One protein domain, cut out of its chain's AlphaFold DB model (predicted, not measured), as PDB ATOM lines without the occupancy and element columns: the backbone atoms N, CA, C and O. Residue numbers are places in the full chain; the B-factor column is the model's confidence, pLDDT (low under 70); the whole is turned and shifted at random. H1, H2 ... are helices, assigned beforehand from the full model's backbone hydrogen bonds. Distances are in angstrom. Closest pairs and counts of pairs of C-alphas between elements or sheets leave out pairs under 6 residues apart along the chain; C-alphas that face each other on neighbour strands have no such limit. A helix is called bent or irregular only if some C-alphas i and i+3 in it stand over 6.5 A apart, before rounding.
ATOM      1  N   GLY A   3      96.716 167.417   9.323       85.44
ATOM      2  CA  GLY A   3      96.521 166.042   8.830       85.44
ATOM      3  C   GLY A   3      97.346 165.592   7.608       85.44
ATOM      4  O   GLY A   3      97.140 164.490   7.116       85.44
ATOM      5  N   ASN A   4      98.273 166.408   7.090       85.69
ATOM      6  CA  ASN A   4      99.289 165.983   6.107       85.69
ATOM      7  C   ASN A   4     100.626 165.606   6.779       85.69
ATOM      8  O   ASN A   4     101.467 164.988   6.132       85.69
ATOM      9  N   PHE A   5     100.829 165.962   8.054       85.06
ATOM     10  CA  PHE A   5     102.072 165.731   8.795       85.06
ATOM     11  C   PHE A   5     101.813 165.107  10.179       85.06
ATOM     12  O   PHE A   5     102.232 165.677  11.187       85.06
ATOM     13  N   PRO A   6     101.157 163.931  10.273       80.06
ATOM     14  CA  PRO A   6     100.774 163.336  11.558       80.06
ATOM     15  C   PRO A   6     101.961 163.070  12.501       80.06
ATOM     16  O   PRO A   6     101.803 163.180  13.708       80.06
ATOM     17  N   MET A   7     103.166 162.813  11.977       75.31
ATOM     18  CA  MET A   7     104.388 162.652  12.791       75.31
ATOM     19  C   MET A   7     104.830 163.935  13.520       75.31
ATOM     20  O   MET A   7     105.663 163.868  14.416       75.31
ATOM     21  N   ILE A   8     104.290 165.089  13.122       76.88
ATOM     22  CA  ILE A   8     104.559 166.415  13.694       76.88
ATOM     23  C   ILE A   8     103.313 166.888  14.448       76.88
ATOM     24  O   ILE A   8     103.396 167.325  15.590       76.88
ATOM     25  N   SER A   9     102.130 166.738  13.843       80.75
ATOM     26  CA  SER A   9     100.865 167.208  14.413       80.75
ATOM     27  C   SER A   9     100.199 166.250  15.412       80.75
ATOM     28  O   SER A   9      99.044 166.465  15.772       80.75
ATOM     29  N   ALA A  10     100.865 165.161  15.805       81.06
ATOM     30  CA  ALA A  10     100.461 164.335  16.946       81.06
ATOM     31  C   ALA A  10     100.975 164.898  18.283       81.06
ATOM     32  O   ALA A  10     100.459 164.536  19.338       81.06
ATOM     33  N   ASP A  11     101.975 165.784  18.247       86.19
ATOM     34  CA  ASP A  11     102.494 166.484  19.418       86.19
ATOM     35  C   ASP A  11     101.920 167.908  19.515       86.19
ATOM     36  O   ASP A  11     101.713 168.586  18.504       86.19
ATOM     37  N   LEU A  12     101.651 168.368  20.742       88.75
ATOM     38  CA  LEU A  12     100.993 169.652  20.995       88.75
ATOM     39  C   LEU A  12     101.897 170.847  20.660       88.75
ATOM     40  O   LEU A  12     101.433 171.800  20.036       88.75
ATOM     41  N   VAL A  13     103.176 170.786  21.037       88.75
ATOM     42  CA  VAL A  13     104.154 171.869  20.827       88.75
ATOM     43  C   VAL A  13     104.435 172.035  19.335       88.75
ATOM     44  O   VAL A  13     104.330 173.133  18.789       88.75
ATOM     45  N   ASN A  14     104.665 170.922  18.643       89.69
ATOM     46  CA  ASN A  14     104.899 170.913  17.202       89.69
ATOM     47  C   ASN A  14     103.651 171.330  16.395       89.69
ATOM     48  O   ASN A  14     103.758 172.089  15.428       89.69
ATOM     49  N   SER A  15     102.450 170.909  16.814       91.44
ATOM     50  CA  SER A  15     101.186 171.414  16.249       91.44
ATOM     51  C   SER A  15     101.038 172.923  16.436       91.44
ATOM     52  O   SER A  15     100.578 173.618  15.528       91.44
ATOM     53  N   TYR A  16     101.442 173.433  17.600       92.50
ATOM     54  CA  TYR A  16     101.380 174.851  17.917       92.50
ATOM     55  C   TYR A  16     102.359 175.674  17.067       92.50
ATOM     56  O   TYR A  16     101.976 176.700  16.507       92.50
ATOM     57  N   HIS A  17     103.583 175.191  16.838       93.38
ATOM     58  CA  HIS A  17     104.517 175.844  15.910       93.38
ATOM     59  C   HIS A  17     104.017 175.844  14.461       93.38
ATOM     60  O   HIS A  17     104.199 176.844  13.766       93.38
ATOM     61  N   LEU A  18     103.323 174.793  14.010       94.25
ATOM     62  CA  LEU A  18     102.645 174.803  12.705       94.25
ATOM     63  C   LEU A  18     101.515 175.849  12.634       94.25
ATOM     64  O   LEU A  18     101.300 176.422  11.566       94.25
ATOM     65  N   LEU A  19     100.824 176.140  13.744       94.25
ATOM     66  CA  LEU A  19      99.857 177.243  13.823       94.25
ATOM     67  C   LEU A  19     100.554 178.614  13.777       94.25
ATOM     68  O   LEU A  19     100.104 179.487  13.037       94.25
ATOM     69  N   LEU A  20     101.684 178.796  14.472       94.81
ATOM     70  CA  LEU A  20     102.483 180.027  14.360       94.81
ATOM     71  C   LEU A  20     102.987 180.258  12.922       94.81
ATOM     72  O   LEU A  20     102.984 181.393  12.454       94.81
ATOM     73  N   CYS A  21     103.339 179.195  12.190       95.38
ATOM     74  CA  CYS A  21     103.681 179.274  10.763       95.38
ATOM     75  C   CYS A  21     102.481 179.659   9.874       95.38
ATOM     76  O   CYS A  21     102.657 180.337   8.861       95.38
ATOM     77  N   ALA A  22     101.266 179.248  10.248       95.25
ATOM     78  CA  ALA A  22     100.040 179.654   9.562       95.25
ATOM     79  C   ALA A  22      99.739 181.143   9.764       95.25
ATOM     80  O   ALA A  22      99.436 181.841   8.796       95.25
ATOM     81  N   LEU A  23      99.876 181.629  11.001       94.38
ATOM     82  CA  LEU A  23      99.730 183.045  11.331       94.38
ATOM     83  C   LEU A  23     100.781 183.886  10.600       94.38
ATOM     84  O   LEU A  23     100.416 184.827   9.905       94.38
ATOM     85  N   ASP A  24     102.061 183.513  10.676       94.31
ATOM     86  CA  ASP A  24     103.161 184.175   9.964       94.31
ATOM     87  C   ASP A  24     102.886 184.319   8.454       94.31
ATOM     88  O   ASP A  24     103.000 185.424   7.928       94.31
ATOM     89  N   LEU A  25     102.421 183.261   7.776       93.88
ATOM     90  CA  LEU A  25     102.049 183.327   6.357       93.88
ATOM     91  C   LEU A  25     100.948 184.367   6.080       93.88
ATOM     92  O   LEU A  25     101.030 185.093   5.084       93.88
ATOM     93  N   VAL A  26      99.921 184.424   6.935       93.06
ATOM     94  CA  VAL A  26      98.794 185.362   6.805       93.06
ATOM     95  C   VAL A  26      99.244 186.794   7.089       93.06
ATOM     96  O   VAL A  26      98.984 187.661   6.263       93.06
ATOM     97  N   TYR A  27      99.993 187.041   8.169       91.44
ATOM     98  CA  TYR A  27     100.560 188.360   8.483       91.44
ATOM     99  C   TYR A  27     101.486 188.867   7.360       91.44
ATOM    100  O   TYR A  27     101.364 190.016   6.934       91.44
ATOM    101  N   CYS A  28     102.359 188.009   6.815       90.75
ATOM    102  CA  CYS A  28     103.207 188.347   5.666       90.75
ATOM    103  C   CYS A  28     102.397 188.685   4.408       90.75
ATOM    104  O   CYS A  28     102.793 189.570   3.656       90.75
ATOM    105  N   ASN A  29     101.272 188.007   4.165       91.06
ATOM    106  CA  ASN A  29     100.417 188.300   3.014       91.06
ATOM    107  C   ASN A  29      99.560 189.555   3.219       91.06
ATOM    108  O   ASN A  29      99.383 190.311   2.271       91.06
ATOM    109  N   ALA A  30      99.068 189.806   4.433       90.81
ATOM    110  CA  ALA A  30      98.290 190.997   4.753       90.81
ATOM    111  C   ALA A  30      99.156 192.268   4.673       90.81
ATOM    112  O   ALA A  30      98.721 193.261   4.104       90.81
ATOM    113  N   LEU A  31     100.421 192.209   5.117       87.19
ATOM    114  CA  LEU A  31     101.372 193.326   4.988       87.19
ATOM    115  C   LEU A  31     101.728 193.650   3.521       87.19
ATOM    116  O   LEU A  31     102.149 194.763   3.213       87.19
ATOM    117  N   LEU A  32     101.549 192.685   2.614       86.69
ATOM    118  CA  LEU A  32     101.748 192.849   1.171       86.69
ATOM    119  C   LEU A  32     100.458 193.202   0.407       86.69
ATOM    120  O   LEU A  32     100.555 193.567  -0.764       86.69
ATOM    121  N   CYS A  33      99.281 193.103   1.037       85.06
ATOM    122  CA  CYS A  33      97.983 193.342   0.406       85.06
ATOM    123  C   CYS A  33      97.737 194.849   0.256       85.06
ATOM    124  O   CYS A  33      97.317 195.532   1.193       85.06
ATOM    125  N   SER A  34      98.014 195.389  -0.933       76.12
ATOM    126  CA  SER A  34      97.982 196.840  -1.169       76.12
ATOM    127  C   SER A  34      96.576 197.442  -1.077       76.12
ATOM    128  O   SER A  34      96.435 198.614  -0.728       76.12
ATOM    129  N   SER A  35      95.540 196.639  -1.341       77.19
ATOM    130  CA  SER A  35      94.132 197.043  -1.274       77.19
ATOM    131  C   SER A  35      93.544 197.096   0.139       77.19
ATOM    132  O   SER A  35      92.521 197.750   0.318       77.19
ATOM    133  N   HIS A  36      94.147 196.417   1.124       79.81
ATOM    134  CA  HIS A  36      93.534 196.197   2.440       79.81
ATOM    135  C   HIS A  36      94.541 196.273   3.604       79.81
ATOM    136  O   HIS A  36      94.879 195.271   4.240       79.81
ATOM    137  N   LYS A  37      95.008 197.491   3.918       78.81
ATOM    138  CA  LYS A  37      95.828 197.754   5.122       78.81
ATOM    139  C   LYS A  37      95.057 197.545   6.438       78.81
ATOM    140  O   LYS A  37      95.676 197.357   7.480       78.81
ATOM    141  N   ASP A  38      93.728 197.568   6.385       84.50
ATOM    142  CA  ASP A  38      92.787 197.371   7.494       84.50
ATOM    143  C   ASP A  38      92.793 195.944   8.078       84.50
ATOM    144  O   ASP A  38      92.380 195.748   9.219       84.50
ATOM    145  N   LEU A  39      93.335 194.961   7.350       87.25
ATOM    146  CA  LEU A  39      93.495 193.576   7.821       87.25
ATOM    147  C   LEU A  39      94.514 193.415   8.965       87.25
ATOM    148  O   LEU A  39      94.579 192.349   9.582       87.25
ATOM    149  N   LEU A  40      95.336 194.432   9.235       88.06
ATOM    150  CA  LEU A  40      96.372 194.408  10.265       88.06
ATOM    151  C   LEU A  40      96.073 195.428  11.361       88.06
ATOM    152  O   LEU A  40      95.941 196.617  11.094       88.06
ATOM    153  N   ASN A  41      96.047 194.970  12.615       87.56
ATOM    154  CA  ASN A  41      95.932 195.846  13.780       87.56
ATOM    155  C   ASN A  41      97.154 196.794  13.852       87.56
ATOM    156  O   ASN A  41      98.259 196.305  14.108       87.56
ATOM    157  N   PRO A  42      96.989 198.128  13.715       83.62
ATOM    158  CA  PRO A  42      98.107 199.077  13.724       83.62
ATOM    159  C   PRO A  42      98.907 199.114  15.035       83.62
ATOM    160  O   PRO A  42     100.044 199.580  15.044       83.62
ATOM    161  N   ALA A  43      98.341 198.614  16.140       84.06
ATOM    162  CA  ALA A  43      99.016 198.507  17.436       84.06
ATOM    163  C   ALA A  43      99.909 197.250  17.565       84.06
ATOM    164  O   ALA A  43     100.555 197.047  18.599       84.06
ATOM    165  N   PHE A  44      99.962 196.381  16.546       85.69
ATOM    166  CA  PHE A  44     100.796 195.181  16.570       85.69
ATOM    167  C   PHE A  44     102.289 195.540  16.483       85.69
ATOM    168  O   PHE A  44     102.807 195.890  15.425       85.69
ATOM    169  N   LYS A  45     103.014 195.372  17.598       79.44
ATOM    170  CA  LYS A  45     104.453 195.691  17.765       79.44
ATOM    171  C   LYS A  45     105.431 194.847  16.918       79.44
ATOM    172  O   LYS A  45     106.604 194.743  17.272       79.44
ATOM    173  N   GLY A  46     104.954 194.179  15.870       79.06
ATOM    174  CA  GLY A  46     105.767 193.519  14.846       79.06
ATOM    175  C   GLY A  46     105.718 194.206  13.478       79.06
ATOM    176  O   GLY A  46     106.432 193.772  12.580       79.06
ATOM    177  N   LEU A  47     104.872 195.226  13.289       84.38
ATOM    178  CA  LEU A  47     104.780 195.962  12.024       84.38
ATOM    179  C   LEU A  47     105.975 196.920  11.838       84.38
ATOM    180  O   LEU A  47     106.510 197.413  12.833       84.38
ATOM    181  N   PRO A  48     106.375 197.219  10.587       82.19
ATOM    182  CA  PRO A  48     107.335 198.281  10.288       82.19
ATOM    183  C   PRO A  48     106.879 199.646  10.819       82.19
ATOM    184  O   PRO A  48     105.691 199.968  10.774       82.19
ATOM    185  N   GLU A  49     107.826 200.468  11.275       78.75
ATOM    186  CA  GLU A  49     107.556 201.797  11.851       78.75
ATOM    187  C   GLU A  49     106.831 202.731  10.865       78.75
ATOM    188  O   GLU A  49     105.997 203.547  11.260       78.75
ATOM    189  N   ASP A  50     107.096 202.567   9.568       79.81
ATOM    190  CA  ASP A  50     106.516 203.338   8.474       79.81
ATOM    191  C   ASP A  50     105.195 202.763   7.926       79.81
ATOM    192  O   ASP A  50     104.599 203.382   7.046       79.81
ATOM    193  N   PHE A  51     104.677 201.641   8.450       81.31
ATOM    194  CA  PHE A  51     103.451 200.977   7.958       81.31
ATOM    195  C   PHE A  51     102.232 201.915   7.858       81.31
ATOM    196  O   PHE A  51     101.481 201.893   6.874       81.31
ATOM    197  N   ASN A  52     102.075 202.777   8.868       79.75
ATOM    198  CA  ASN A  52     100.997 203.766   8.966       79.75
ATOM    199  C   ASN A  52     101.165 204.953   7.996       79.75
ATOM    200  O   ASN A  52     100.254 205.772   7.864       79.75
ATOM    201  N   SER A  53     102.298 205.058   7.295       81.31
ATOM    202  CA  SER A  53     102.493 206.051   6.240       81.31
ATOM    203  C   SER A  53     101.598 205.758   5.034       81.31
ATOM    204  O   SER A  53     101.390 204.605   4.635       81.31
ATOM    205  N   LYS A  54     101.104 206.821   4.391       73.00
ATOM    206  CA  LYS A  54     100.395 206.712   3.107       73.00
ATOM    207  C   LYS A  54     101.313 206.148   2.021       73.00
ATOM    208  O   LYS A  54     100.874 205.309   1.241       73.00
ATOM    209  N   ASP A  55     102.590 206.517   2.060       73.56
ATOM    210  CA  ASP A  55     103.613 206.132   1.085       73.56
ATOM    211  C   ASP A  55     104.332 204.811   1.410       73.56
ATOM    212  O   ASP A  55     105.275 204.444   0.706       73.56
ATOM    213  N   TYR A  56     103.895 204.084   2.453       75.75
ATOM    214  CA  TYR A  56     104.462 202.785   2.832       75.75
ATOM    215  C   TYR A  56     104.527 201.825   1.639       75.75
ATOM    216  O   TYR A  56     103.503 201.503   1.026       75.75
ATOM    217  N   LYS A  57     105.727 201.313   1.363       70.19
ATOM    218  CA  LYS A  57     105.984 200.278   0.360       70.19
ATOM    219  C   LYS A  57     106.757 199.141   1.027       70.19
ATOM    220  O   LYS A  57     107.841 199.401   1.546       70.19
ATOM    221  N   PRO A  58     106.256 197.892   0.994       70.00
ATOM    222  CA  PRO A  58     106.987 196.750   1.525       70.00
ATOM    223  C   PRO A  58     108.390 196.644   0.915       70.00
ATOM    224  O   PRO A  58     108.544 196.516  -0.300       70.00
ATOM    225  N   GLY A  59     109.416 196.715   1.765       65.81
ATOM    226  CA  GLY A  59     110.807 196.581   1.340       65.81
ATOM    227  C   GLY A  59     111.126 195.168   0.822       65.81
ATOM    228  O   GLY A  59     110.436 194.212   1.180       65.81
ATOM    229  N   PRO A  60     112.204 194.988   0.034       55.12
ATOM    230  CA  PRO A  60     112.572 193.711  -0.597       55.12
ATOM    231  C   PRO A  60     113.141 192.655   0.381       55.12
ATOM    232  O   PRO A  60     113.893 191.769  -0.020       55.12
ATOM    233  N   GLY A  61     112.827 192.758   1.675       56.50
ATOM    234  CA  GLY A  61     113.267 191.831   2.714       56.50
ATOM    235  C   GLY A  61     112.339 190.622   2.868       56.50
ATOM    236  O   GLY A  61     111.151 190.674   2.557       56.50
ATOM    237  N   SER A  62     112.876 189.529   3.413       60.69
ATOM    238  CA  SER A  62     112.087 188.351   3.795       60.69
ATOM    239  C   SER A  62     111.238 188.657   5.033       60.69
ATOM    240  O   SER A  62     111.688 188.464   6.165       60.69
ATOM    241  N   LEU A  63     110.016 189.156   4.818       75.44
ATOM    242  CA  LEU A  63     109.032 189.369   5.880       75.44
ATOM    243  C   LEU A  63     108.820 188.060   6.663       75.44
ATOM    244  O   LEU A  63     108.608 186.992   6.083       75.44
ATOM    245  N   CYS A  64     108.914 188.133   7.989       86.69
ATOM    246  CA  CYS A  64     108.836 186.975   8.871       86.69
ATOM    247  C   CYS A  64     108.416 187.429  10.269       86.69
ATOM    248  O   CYS A  64     109.128 188.202  10.906       86.69
ATOM    249  N   PHE A  65     107.285 186.928  10.758       91.12
ATOM    250  CA  PHE A  65     106.732 187.293  12.064       91.12
ATOM    251  C   PHE A  65     106.974 186.228  13.139       91.12
ATOM    252  O   PHE A  65     106.660 186.479  14.298       91.12
ATOM    253  N   ILE A  66     107.558 185.070  12.789       93.75
ATOM    254  CA  ILE A  66     107.824 183.955  13.721       93.75
ATOM    255  C   ILE A  66     108.464 184.416  15.036       93.75
ATOM    256  O   ILE A  66     108.016 183.985  16.090       93.75
ATOM    257  N   GLU A  67     109.468 185.298  15.006       92.06
ATOM    258  CA  GLU A  67     110.120 185.778  16.235       92.06
ATOM    259  C   GLU A  67     109.135 186.537  17.132       92.06
ATOM    260  O   GLU A  67     108.952 186.168  18.290       92.06
ATOM    261  N   LYS A  68     108.404 187.509  16.571       90.81
ATOM    262  CA  LYS A  68     107.406 188.298  17.303       90.81
ATOM    263  C   LYS A  68     106.234 187.453  17.812       90.81
ATOM    264  O   LYS A  68     105.763 187.664  18.925       90.81
ATOM    265  N   LEU A  69     105.776 186.488  17.015       91.69
ATOM    266  CA  LEU A  69     104.711 185.554  17.388       91.69
ATOM    267  C   LEU A  69     105.162 184.593  18.498       91.69
ATOM    268  O   LEU A  69     104.372 184.260  19.376       91.69
ATOM    269  N   CYS A  70     106.430 184.175  18.494       92.19
ATOM    270  CA  CYS A  70     107.010 183.400  19.585       92.19
ATOM    271  C   CYS A  70     107.161 184.230  20.869       92.19
ATOM    272  O   CYS A  70     106.788 183.743  21.931       92.19
ATOM    273  N   GLU A  71     107.634 185.478  20.785       89.75
ATOM    274  CA  GLU A  71     107.739 186.390  21.939       89.75
ATOM    275  C   GLU A  71     106.388 186.690  22.606       89.75
ATOM    276  O   GLU A  71     106.331 186.868  23.820       89.75
ATOM    277  N   LEU A  72     105.307 186.776  21.825       87.62
ATOM    278  CA  LEU A  72     103.967 187.101  22.328       87.62
ATOM    279  C   LEU A  72     103.201 185.890  22.882       87.62
ATOM    280  O   LEU A  72     102.185 186.080  23.554       87.62
ATOM    281  N   HIS A  73     103.643 184.664  22.583       85.69
ATOM    282  CA  HIS A  73     102.890 183.440  22.875       85.69
ATOM    283  C   HIS A  73     103.774 182.239  23.290       85.69
ATOM    284  O   HIS A  73     103.499 181.099  22.911       85.69
ATOM    285  N   ASP A  74     104.854 182.484  24.041       83.44
ATOM    286  CA  ASP A  74     105.766 181.465  24.601       83.44
ATOM    287  C   ASP A  74     106.356 180.468  23.570       83.44
ATOM    288  O   ASP A  74     106.660 179.313  23.882       83.44
ATOM    289  N   GLY A  75     106.516 180.890  22.312       86.44
ATOM    290  CA  GLY A  75     106.972 180.038  21.212       86.44
ATOM    291  C   GLY A  75     108.483 179.764  21.215       86.44
ATOM    292  O   GLY A  75     109.298 180.634  21.514       86.44
ATOM    293  N   LEU A  76     108.892 178.559  20.798       88.31
ATOM    294  CA  LEU A  76     110.308 178.201  20.660       88.31
ATOM    295  C   LEU A  76     110.812 178.605  19.269       88.31
ATOM    296  O   LEU A  76     110.689 177.850  18.308       88.31
ATOM    297  N   VAL A  77     111.400 179.802  19.173       91.06
ATOM    298  CA  VAL A  77     111.825 180.451  17.912       91.06
ATOM    299  C   VAL A  77     112.595 179.522  16.965       91.06
ATOM    300  O   VAL A  77     112.348 179.533  15.760       91.06
ATOM    301  N   LEU A  78     113.530 178.714  17.477       90.31
ATOM    302  CA  LEU A  78     114.335 177.804  16.651       90.31
ATOM    303  C   LEU A  78     113.506 176.646  16.074       90.31
ATOM    304  O   LEU A  78     113.668 176.306  14.903       90.31
ATOM    305  N   GLU A  79     112.599 176.075  16.867       89.81
ATOM    306  CA  GLU A  79     111.716 174.984  16.440       89.81
ATOM    307  C   GLU A  79     110.653 175.501  15.465       89.81
ATOM    308  O   GLU A  79     110.462 174.916  14.400       89.81
ATOM    309  N   ALA A  80     110.066 176.670  15.739       92.88
ATOM    310  CA  ALA A  80     109.128 177.336  14.839       92.88
ATOM    311  C   ALA A  80     109.770 177.736  13.496       92.88
ATOM    312  O   ALA A  80     109.159 177.545  12.443       92.88
ATOM    313  N   LYS A  81     111.025 178.213  13.486       93.75
ATOM    314  CA  LYS A  81     111.781 178.446  12.238       93.75
ATOM    315  C   LYS A  81     112.069 177.144  11.482       93.75
ATOM    316  O   LYS A  81     111.912 177.115  10.261       93.75
ATOM    317  N   GLY A  82     112.437 176.070  12.184       91.88
ATOM    318  CA  GLY A  82     112.617 174.741  11.586       91.88
ATOM    319  C   GLY A  82     111.325 174.194  10.969       91.88
ATOM    320  O   GLY A  82     111.336 173.710   9.836       91.88
ATOM    321  N   ALA A  83     110.197 174.349  11.666       92.12
ATOM    322  CA  ALA A  83     108.867 174.003  11.173       92.12
ATOM    323  C   ALA A  83     108.475 174.830   9.935       92.12
ATOM    324  O   ALA A  83     107.982 174.261   8.953       92.12
ATOM    325  N   LYS A  84     108.756 176.146   9.948       93.56
ATOM    326  CA  LYS A  84     108.512 177.054   8.817       93.56
ATOM    327  C   LYS A  84     109.259 176.595   7.566       93.56
ATOM    328  O   LYS A  84     108.632 176.415   6.523       93.56
ATOM    329  N   GLU A  85     110.570 176.381   7.661       93.31
ATOM    330  CA  GLU A  85     111.410 176.115   6.487       93.31
ATOM    331  C   GLU A  85     111.288 174.672   5.963       93.31
ATOM    332  O   GLU A  85     111.197 174.476   4.752       93.31
ATOM    333  N   HIS A  86     111.241 173.660   6.839       90.88
ATOM    334  CA  HIS A  86     111.306 172.253   6.411       90.88
ATOM    335  C   HIS A  86     109.948 171.589   6.145       90.88
ATOM    336  O   HIS A  86     109.902 170.601   5.412       90.88
ATOM    337  N   PHE A  87     108.844 172.111   6.694       91.38
ATOM    338  CA  PHE A  87     107.523 171.473   6.574       91.38
ATOM    339  C   PHE A  87     106.436 172.418   6.063       91.38
ATOM    340  O   PHE A  87     105.710 172.069   5.129       91.38
ATOM    341  N   TRP A  88     106.335 173.629   6.619       94.19
ATOM    342  CA  TRP A  88     105.296 174.584   6.228       94.19
ATOM    343  C   TRP A  88     105.514 175.140   4.816       94.19
ATOM    344  O   TRP A  88     104.637 175.025   3.962       94.19
ATOM    345  N   LYS A  89     106.695 175.693   4.532       93.56
ATOM    346  CA  LYS A  89     107.035 176.314   3.242       93.56
ATOM    347  C   LYS A  89     106.927 175.335   2.053       93.56
ATOM    348  O   LYS A  89     106.263 175.700   1.081       93.56
ATOM    349  N   PRO A  90     107.420 174.076   2.120       94.12
ATOM    350  CA  PRO A  90     107.159 173.074   1.081       94.12
ATOM    351  C   PRO A  90     105.672 172.718   0.926       94.12
ATOM    352  O   PRO A  90     105.203 172.513  -0.193       94.12
ATOM    353  N   PHE A  91     104.906 172.668   2.025       95.19
ATOM    354  CA  PHE A  91     103.461 172.426   1.969       95.19
ATOM    355  C   PHE A  91     102.712 173.565   1.271       95.19
ATOM    356  O   PHE A  91     101.870 173.297   0.417       95.19
ATOM    357  N   ILE A  92     103.038 174.820   1.585       96.19
ATOM    358  CA  ILE A  92     102.416 175.993   0.960       96.19
ATOM    359  C   ILE A  92     102.789 176.096  -0.520       96.19
ATOM    360  O   ILE A  92     101.887 176.289  -1.337       96.19
ATOM    361  N   LYS A  93     104.054 175.860  -0.901       96.06
ATOM    362  CA  LYS A  93     104.441 175.786  -2.324       96.06
ATOM    363  C   LYS A  93     103.588 174.766  -3.080       96.06
ATOM    364  O   LYS A  93     103.002 175.100  -4.103       96.06
ATOM    365  N   LYS A  94     103.390 173.580  -2.502       95.81
ATOM    366  CA  LYS A  94     102.529 172.523  -3.055       95.81
ATOM    367  C   LYS A  94     101.044 172.909  -3.176       95.81
ATOM    368  O   LYS A  94     100.324 172.268  -3.941       95.81
ATOM    369  N   LEU A  95     100.560 173.931  -2.462       96.44
ATOM    370  CA  LEU A  95      99.213 174.485  -2.662       96.44
ATOM    371  C   LEU A  95      99.151 175.484  -3.830       96.44
ATOM    372  O   LEU A  95      98.157 175.469  -4.557       96.44
ATOM    373  N   PHE A  96     100.193 176.294  -4.047       96.69
ATOM    374  CA  PHE A  96     100.304 177.173  -5.223       96.69
ATOM    375  C   PHE A  96     100.552 176.379  -6.517       96.69
ATOM    376  O   PHE A  96      99.845 176.591  -7.503       96.69
ATOM    377  N   GLU A  97     101.453 175.390  -6.492       96.50
ATOM    378  CA  GLU A  97     101.697 174.451  -7.605       96.50
ATOM    379  C   GLU A  97     100.387 173.790  -8.069       96.50
ATOM    380  O   GLU A  97     100.102 173.678  -9.261       96.50
ATOM    381  N   ARG A  98      99.539 173.393  -7.107       95.75
ATOM    382  CA  ARG A  98      98.228 172.759  -7.335       95.75
ATOM    383  C   ARG A  98      97.075 173.741  -7.573       95.75
ATOM    384  O   ARG A  98      95.939 173.290  -7.690       95.75
ATOM    385  N   LYS A  99      97.340 175.053  -7.604       95.62
ATOM    386  CA  LYS A  99      96.342 176.135  -7.745       95.62
ATOM    387  C   LYS A  99      95.200 176.085  -6.715       95.62
ATOM    388  O   LYS A  99      94.106 176.575  -6.972       95.62
ATOM    389  N   VAL A 100      95.471 175.517  -5.534       96.56
ATOM    390  CA  VAL A 100      94.586 175.569  -4.352       96.56
ATOM    391  C   VAL A 100      94.690 176.937  -3.673       96.56
ATOM    392  O   VAL A 100      93.711 177.426  -3.124       96.56
ATOM    393  N   LEU A 101      95.868 177.564  -3.741       96.81
ATOM    394  CA  LEU A 101      96.054 178.992  -3.493       96.81
ATOM    395  C   LEU A 101      96.389 179.676  -4.824       96.81
ATOM    396  O   LEU A 101      97.210 179.165  -5.592       96.81
ATOM    397  N   LYS A 102      95.762 180.824  -5.095       95.19
ATOM    398  CA  LYS A 102      96.092 181.698  -6.230       95.19
ATOM    399  C   LYS A 102      97.024 182.829  -5.785       95.19
ATOM    400  O   LYS A 102      96.971 183.262  -4.640       95.19
ATOM    401  N   GLY A 103      97.877 183.307  -6.689       92.50
ATOM    402  CA  GLY A 103      98.841 184.377  -6.423       92.50
ATOM    403  C   GLY A 103     100.196 184.128  -7.088       92.50
ATOM    404  O   GLY A 103     100.292 183.386  -8.067       92.50
ATOM    405  N   LYS A 104     101.241 184.756  -6.547       91.50
ATOM    406  CA  LYS A 104     102.636 184.656  -6.991       91.50
ATOM    407  C   LYS A 104     103.290 183.423  -6.367       91.50
ATOM    408  O   LYS A 104     103.535 183.385  -5.163       91.50
ATOM    409  N   GLU A 105     103.562 182.417  -7.193       91.69
ATOM    410  CA  GLU A 105     104.078 181.114  -6.752       91.69
ATOM    411  C   GLU A 105     105.530 181.180  -6.254       91.69
ATOM    412  O   GLU A 105     105.850 180.553  -5.248       91.69
ATOM    413  N   ASP A 106     106.384 181.995  -6.883       88.50
ATOM    414  CA  ASP A 106     107.802 182.128  -6.507       88.50
ATOM    415  C   ASP A 106     107.993 182.742  -5.111       88.50
ATOM    416  O   ASP A 106     108.900 182.366  -4.369       88.50
ATOM    417  N   THR A 107     107.115 183.678  -4.740       88.56
ATOM    418  CA  THR A 107     107.140 184.382  -3.449       88.56
ATOM    419  C   THR A 107     106.163 183.810  -2.421       88.56
ATOM    420  O   THR A 107     106.208 184.227  -1.267       88.56
ATOM    421  N   LEU A 108     105.300 182.860  -2.807       92.44
ATOM    422  CA  LEU A 108     104.213 182.293  -1.989       92.44
ATOM    423  C   LEU A 108     103.223 183.352  -1.453       92.44
ATOM    424  O   LEU A 108     102.743 183.251  -0.319       92.44
ATOM    425  N   THR A 109     102.924 184.383  -2.253       91.62
ATOM    426  CA  THR A 109     102.148 185.557  -1.810       91.62
ATOM    427  C   THR A 109     101.016 185.975  -2.750       91.62
ATOM    428  O   THR A 109     100.954 185.572  -3.909       91.62
ATOM    429  N   GLY A 110     100.103 186.810  -2.250       90.44
ATOM    430  CA  GLY A 110      99.008 187.407  -3.021       90.44
ATOM    431  C   GLY A 110      97.694 186.620  -2.990       90.44
ATOM    432  O   GLY A 110      96.781 186.955  -3.739       90.44
ATOM    433  N   PHE A 111      97.563 185.607  -2.124       92.88
ATOM    434  CA  PHE A 111      96.306 184.852  -1.969       92.88
ATOM    435  C   PHE A 111      95.228 185.605  -1.170       92.88
ATOM    436  O   PHE A 111      94.077 185.178  -1.156       92.88
ATOM    437  N   LEU A 112      95.593 186.719  -0.521       92.94
ATOM    438  CA  LEU A 112      94.671 187.651   0.145       92.94
ATOM    439  C   LEU A 112      94.242 188.829  -0.748       92.94
ATOM    440  O   LEU A 112      93.411 189.627  -0.330       92.94
ATOM    441  N   GLU A 113      94.780 188.945  -1.967       91.38
ATOM    442  CA  GLU A 113      94.310 189.943  -2.937       91.38
ATOM    443  C   GLU A 113      92.842 189.648  -3.311       91.38
ATOM    444  O   GLU A 113      92.517 188.476  -3.542       91.38
ATOM    445  N   PRO A 114      91.955 190.657  -3.447       91.31
ATOM    446  CA  PRO A 114      90.524 190.441  -3.694       91.31
ATOM    447  C   PRO A 114      90.207 189.535  -4.896       91.31
ATOM    448  O   PRO A 114      89.276 188.735  -4.843       91.31
ATOM    449  N   ILE A 115      91.026 189.596  -5.953       92.25
ATOM    450  CA  ILE A 115      90.910 188.762  -7.163       92.25
ATOM    451  C   ILE A 115      91.271 187.277  -6.945       92.25
ATOM    452  O   ILE A 115      90.880 186.419  -7.732       92.25
ATOM    453  N   ASN A 116      92.021 186.956  -5.885       93.75
ATOM    454  CA  ASN A 116      92.522 185.610  -5.588       93.75
ATOM    455  C   ASN A 116      91.825 184.956  -4.386       93.75
ATOM    456  O   ASN A 116      91.770 183.722  -4.314       93.75
ATOM    457  N   PHE A 117      91.330 185.756  -3.438       93.75
ATOM    458  CA  PHE A 117      90.890 185.285  -2.124       93.75
ATOM    459  C   PHE A 117      89.714 184.302  -2.188       93.75
ATOM    460  O   PHE A 117      89.821 183.199  -1.652       93.75
ATOM    461  N   GLY A 118      88.626 184.655  -2.883       95.31
ATOM    462  CA  GLY A 118      87.408 183.831  -2.941       95.31
ATOM    463  C   GLY A 118      87.659 182.425  -3.492       95.31
ATOM    464  O   GLY A 118      87.322 181.430  -2.849       95.31
ATOM    465  N   ASP A 119      88.344 182.333  -4.634       95.31
ATOM    466  CA  ASP A 119      88.710 181.051  -5.247       95.31
ATOM    467  C   ASP A 119      89.684 180.241  -4.384       95.31
ATOM    468  O   ASP A 119      89.568 179.016  -4.310       95.31
ATOM    469  N   SER A 120      90.632 180.906  -3.715       95.75
ATOM    470  CA  SER A 120      91.599 180.239  -2.833       95.75
ATOM    471  C   SER A 120      90.907 179.666  -1.594       95.75
ATOM    472  O   SER A 120      91.161 178.527  -1.206       95.75
ATOM    473  N   LEU A 121      89.977 180.419  -0.999       95.56
ATOM    474  CA  LEU A 121      89.191 179.998   0.159       95.56
ATOM    475  C   LEU A 121      88.221 178.859  -0.189       95.56
ATOM    476  O   LEU A 121      88.129 177.883   0.561       95.56
ATOM    477  N   ALA A 122      87.535 178.939  -1.332       96.81
ATOM    478  CA  ALA A 122      86.685 177.859  -1.835       96.81
ATOM    479  C   ALA A 122      87.498 176.582  -2.118       96.81
ATOM    480  O   ALA A 122      87.123 175.486  -1.690       96.81
ATOM    481  N   SER A 123      88.655 176.716  -2.773       97.44
ATOM    482  CA  SER A 123      89.541 175.583  -3.074       97.44
ATOM    483  C   SER A 123      90.112 174.939  -1.809       97.44
ATOM    484  O   SER A 123      90.132 173.710  -1.695       97.44
ATOM    485  N   LEU A 124      90.530 175.748  -0.828       95.50
ATOM    486  CA  LEU A 124      91.039 175.269   0.455       95.50
ATOM    487  C   LEU A 124      89.948 174.538   1.255       95.50
ATOM    488  O   LEU A 124      90.210 173.447   1.765       95.50
ATOM    489  N   ASN A 125      88.725 175.082   1.302       95.56
ATOM    490  CA  ASN A 125      87.579 174.421   1.933       95.56
ATOM    491  C   ASN A 125      87.283 173.062   1.289       95.56
ATOM    492  O   ASN A 125      87.182 172.071   2.004       95.56
ATOM    493  N   ARG A 126      87.243 172.980  -0.047       96.12
ATOM    494  CA  ARG A 126      87.006 171.719  -0.774       96.12
ATOM    495  C   ARG A 126      88.094 170.666  -0.518       96.12
ATOM    496  O   ARG A 126      87.804 169.472  -0.449       96.12
ATOM    497  N   VAL A 127      89.354 171.088  -0.372       94.94
ATOM    498  CA  VAL A 127      90.469 170.194   0.001       94.94
ATOM    499  C   VAL A 127      90.349 169.723   1.455       94.94
ATOM    500  O   VAL A 127      90.640 168.559   1.736       94.94
ATOM    501  N   TYR A 128      89.906 170.593   2.364       94.75
ATOM    502  CA  TYR A 128      89.683 170.263   3.771       94.75
ATOM    503  C   TYR A 128      88.491 169.311   3.968       94.75
ATOM    504  O   TYR A 128      88.634 168.270   4.600       94.75
ATOM    505  N   GLU A 129      87.348 169.607   3.355       94.75
ATOM    506  CA  GLU A 129      86.142 168.773   3.380       94.75
ATOM    507  C   GLU A 129      86.420 167.365   2.834       94.75
ATOM    508  O   GLU A 129      86.119 166.369   3.493       94.75
ATOM    509  N   LYS A 130      87.111 167.262   1.686       93.75
ATOM    510  CA  LYS A 130      87.557 165.968   1.152       93.75
ATOM    511  C   LYS A 130      88.456 165.209   2.135       93.75
ATOM    512  O   LYS A 130      88.391 163.983   2.178       93.75
ATOM    513  N   HIS A 131      89.299 165.906   2.901       91.25
ATOM    514  CA  HIS A 131      90.124 165.270   3.924       91.25
ATOM    515  C   HIS A 131      89.258 164.705   5.057       91.25
ATOM    516  O   HIS A 131      89.355 163.503   5.297       91.25
ATOM    517  N   VAL A 132      88.371 165.511   5.656       93.00
ATOM    518  CA  VAL A 132      87.456 165.108   6.747       93.00
ATOM    519  C   VAL A 132      86.587 163.907   6.351       93.00
ATOM    520  O   VAL A 132      86.534 162.912   7.074       93.00
ATOM    521  N   LEU A 133      85.983 163.944   5.158       93.31
ATOM    522  CA  LEU A 133      85.176 162.837   4.630       93.31
ATOM    523  C   LEU A 133      86.000 161.562   4.369       93.31
ATOM    524  O   LEU A 133      85.457 160.463   4.431       93.31
ATOM    525  N   SER A 134      87.303 161.687   4.086       93.31
ATOM    526  CA  SER A 134      88.201 160.538   3.869       93.31
ATOM    527  C   SER A 134      88.813 159.963   5.152       93.31
ATOM    528  O   SER A 134      89.201 158.797   5.163       93.31
ATOM    529  N   SER A 135      88.922 160.761   6.217       90.06
ATOM    530  CA  SER A 135      89.463 160.348   7.520       90.06
ATOM    531  C   SER A 135      88.391 159.854   8.490       90.06
ATOM    532  O   SER A 135      88.730 159.165   9.449       90.06
ATOM    533  N   GLY A 136      87.125 160.242   8.290       89.62
ATOM    534  CA  GLY A 136      86.065 160.039   9.282       89.62
ATOM    535  C   GLY A 136      86.288 160.845  10.568       89.62
ATOM    536  O   GLY A 136      85.781 160.470  11.624       89.62
ATOM    537  N   SER A 137      87.089 161.916  10.509       86.75
ATOM    538  CA  SER A 137      87.368 162.778  11.662       86.75
ATOM    539  C   SER A 137      86.248 163.795  11.900       86.75
ATOM    540  O   SER A 137      85.418 164.041  11.030       86.75
ATOM    541  N   LEU A 138      86.262 164.443  13.068       89.44
ATOM    542  CA  LEU A 138      85.456 165.641  13.314       89.44
ATOM    543  C   LEU A 138      85.832 166.758  12.319       89.44
ATOM    544  O   LEU A 138      87.003 166.897  11.957       89.44
ATOM    545  N   ASP A 139      84.852 167.569  11.914       91.56
ATOM    546  CA  ASP A 139      85.101 168.826  11.207       91.56
ATOM    547  C   ASP A 139      85.520 169.905  12.219       91.56
ATOM    548  O   ASP A 139      84.710 170.423  12.988       91.56
ATOM    549  N   GLU A 140      86.808 170.242  12.235       90.81
ATOM    550  CA  GLU A 140      87.389 171.220  13.163       90.81
ATOM    551  C   GLU A 140      86.963 172.668  12.841       90.81
ATOM    552  O   GLU A 140      87.254 173.573  13.623       90.81
ATOM    553  N   ARG A 141      86.229 172.922  11.744       90.44
ATOM    554  CA  ARG A 141      85.635 174.245  11.469       90.44
ATOM    555  C   ARG A 141      84.480 174.574  12.417       90.44
ATOM    556  O   ARG A 141      84.121 175.742  12.517       90.44
ATOM    557  N   ILE A 142      83.954 173.598  13.167       88.12
ATOM    558  CA  ILE A 142      82.973 173.845  14.239       88.12
ATOM    559  C   ILE A 142      83.495 174.852  15.283       88.12
ATOM    560  O   ILE A 142      82.730 175.667  15.787       88.12
ATOM    561  N   PHE A 143      84.812 174.883  15.527       86.75
ATOM    562  CA  PHE A 143      85.466 175.839  16.433       86.75
ATOM    563  C   PHE A 143      85.531 177.284  15.894       86.75
ATOM    564  O   PHE A 143      86.050 178.161  16.584       86.75
ATOM    565  N   LEU A 144      85.037 177.542  14.677       86.81
ATOM    566  CA  LEU A 144      84.952 178.879  14.072       86.81
ATOM    567  C   LEU A 144      83.566 179.531  14.235       86.81
ATOM    568  O   LEU A 144      83.405 180.690  13.862       86.81
ATOM    569  N   GLY A 145      82.568 178.805  14.752       81.88
ATOM    570  CA  GLY A 145      81.233 179.352  15.010       81.88
ATOM    571  C   GLY A 145      81.219 180.316  16.200       81.88
ATOM    572  O   GLY A 145      81.948 180.124  17.170       81.88
ATOM    573  N   GLU A 146      80.362 181.336  16.157       76.44
ATOM    574  CA  GLU A 146      80.301 182.383  17.192       76.44
ATOM    575  C   GLU A 146      79.960 181.806  18.581       76.44
ATOM    576  O   GLU A 146      80.636 182.115  19.563       76.44
ATOM    577  N   ALA A 147      79.011 180.864  18.642       72.88
ATOM    578  CA  ALA A 147      78.620 180.144  19.858       72.88
ATOM    579  C   ALA A 147      79.594 179.017  20.283       72.88
ATOM    580  O   ALA A 147      79.434 178.433  21.353       72.88
ATOM    581  N   ALA A 148      80.658 178.720  19.520       75.12
ATOM    582  CA  ALA A 148      81.547 177.571  19.774       75.12
ATOM    583  C   ALA A 148      82.340 177.643  21.100       75.12
ATOM    584  O   ALA A 148      82.952 176.661  21.540       75.12
ATOM    585  N   ARG A 149      82.344 178.809  21.756       66.75
ATOM    586  CA  ARG A 149      82.858 178.981  23.123       66.75
ATOM    587  C   ARG A 149      81.912 178.382  24.163       66.75
ATOM    588  O   ARG A 149      82.372 177.724  25.091       66.75
ATOM    589  N   GLU A 150      80.616 178.589  23.967       73.50
ATOM    590  CA  GLU A 150      79.533 178.209  24.872       73.50
ATOM    591  C   GLU A 150      79.130 176.747  24.637       73.50
ATOM    592  O   GLU A 150      79.182 175.942  25.566       73.50
ATOM    593  N   ASP A 151      78.860 176.371  23.382       69.25
ATOM    594  CA  ASP A 151      78.391 175.029  22.999       69.25
ATOM    595  C   ASP A 151      79.426 173.915  23.236       69.25
ATOM    596  O   ASP A 151      79.074 172.777  23.546       69.25
TER     597      ASP A 151
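What this domain is: This is residues 3 to 151 of the 652 residues of the protein "Retinoblastoma-like protein 2" of Sinocyclocheilus grahami (UniProt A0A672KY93). Three long helices make the frame: H2 runs through the middle, the bent H4 crosses it, and H5 runs the other way to H2 across a gap. H3 and H4a pack on H2 as a hairpin, the long loop of residues 33 to 65 lies at one end, and residues 144 to 150, with H7, stick out. The printed part has 149 residues with seven named helices, H1 to H7 in order, and no named strand: the class is all helix. It is compact, with a radius of gyration of the C-alphas of 16.4 A, and spans 50 by 36 by 35 A.

How they stand to each other: H1, residues 6 to 9, and the hub H2, residues 12 to 32, touch only at the corner; the closest C-alphas, of Ser 9 and Ser 15, are 4.6 A apart. H3, residues 66 to 72, touches residues 20 to 24 of H2, with C-alphas 24 and 66 closest at 6.0 A. H4, residues 77 to 97, assigned as one helix by its hydrogen bonds, is bent: C-alphas 86 and 89 are 6.7 A apart. Its arm H4a, residues 77 to 86, touches residues 14 to 21 of H2, about perpendicular at 75 degrees; the closest C-alphas, of His 17 and Ala 80, are 5.0 A apart. H3 and H4a form a hairpin at a shallow tilt of 33 degrees, only just short of steep, with C-alphas 67 and 77 closest at 5.8 A. H4b, residues 89 to 97, is apart from H5, residues 114 to 135. H5 is near H6, residues 140 to 144, which is close but not clearly touching H7, residues 146 to 149; C-alphas 142 and 148 are closest at 6.8 A. Every O i to N i+4 pair is within hydrogen-bond range in H3, H4a and H4b, against 16 of 17 in H2, 16 of 18 in H5 and 0 of 1 in H6, where 2 of 2 O i to N i+3 pairs are.

Where its parts are: H2 measures 30.5 A and H5 32.1 A from first to last C-alpha. H1 begins at C-alpha 6 (100.774, 163.336, 11.558), and H7 ends at C-alpha 149 (82.858, 178.981, 23.123).

The domain as a whole: The C-alphas farthest apart, of Asp 55 and Gly 136, are 50.0 A apart. The printed part has no cut; the links H2 to H3 and H4 to H5 are long. Residues 59 to 62, 149 and 151 have pLDDT under 70.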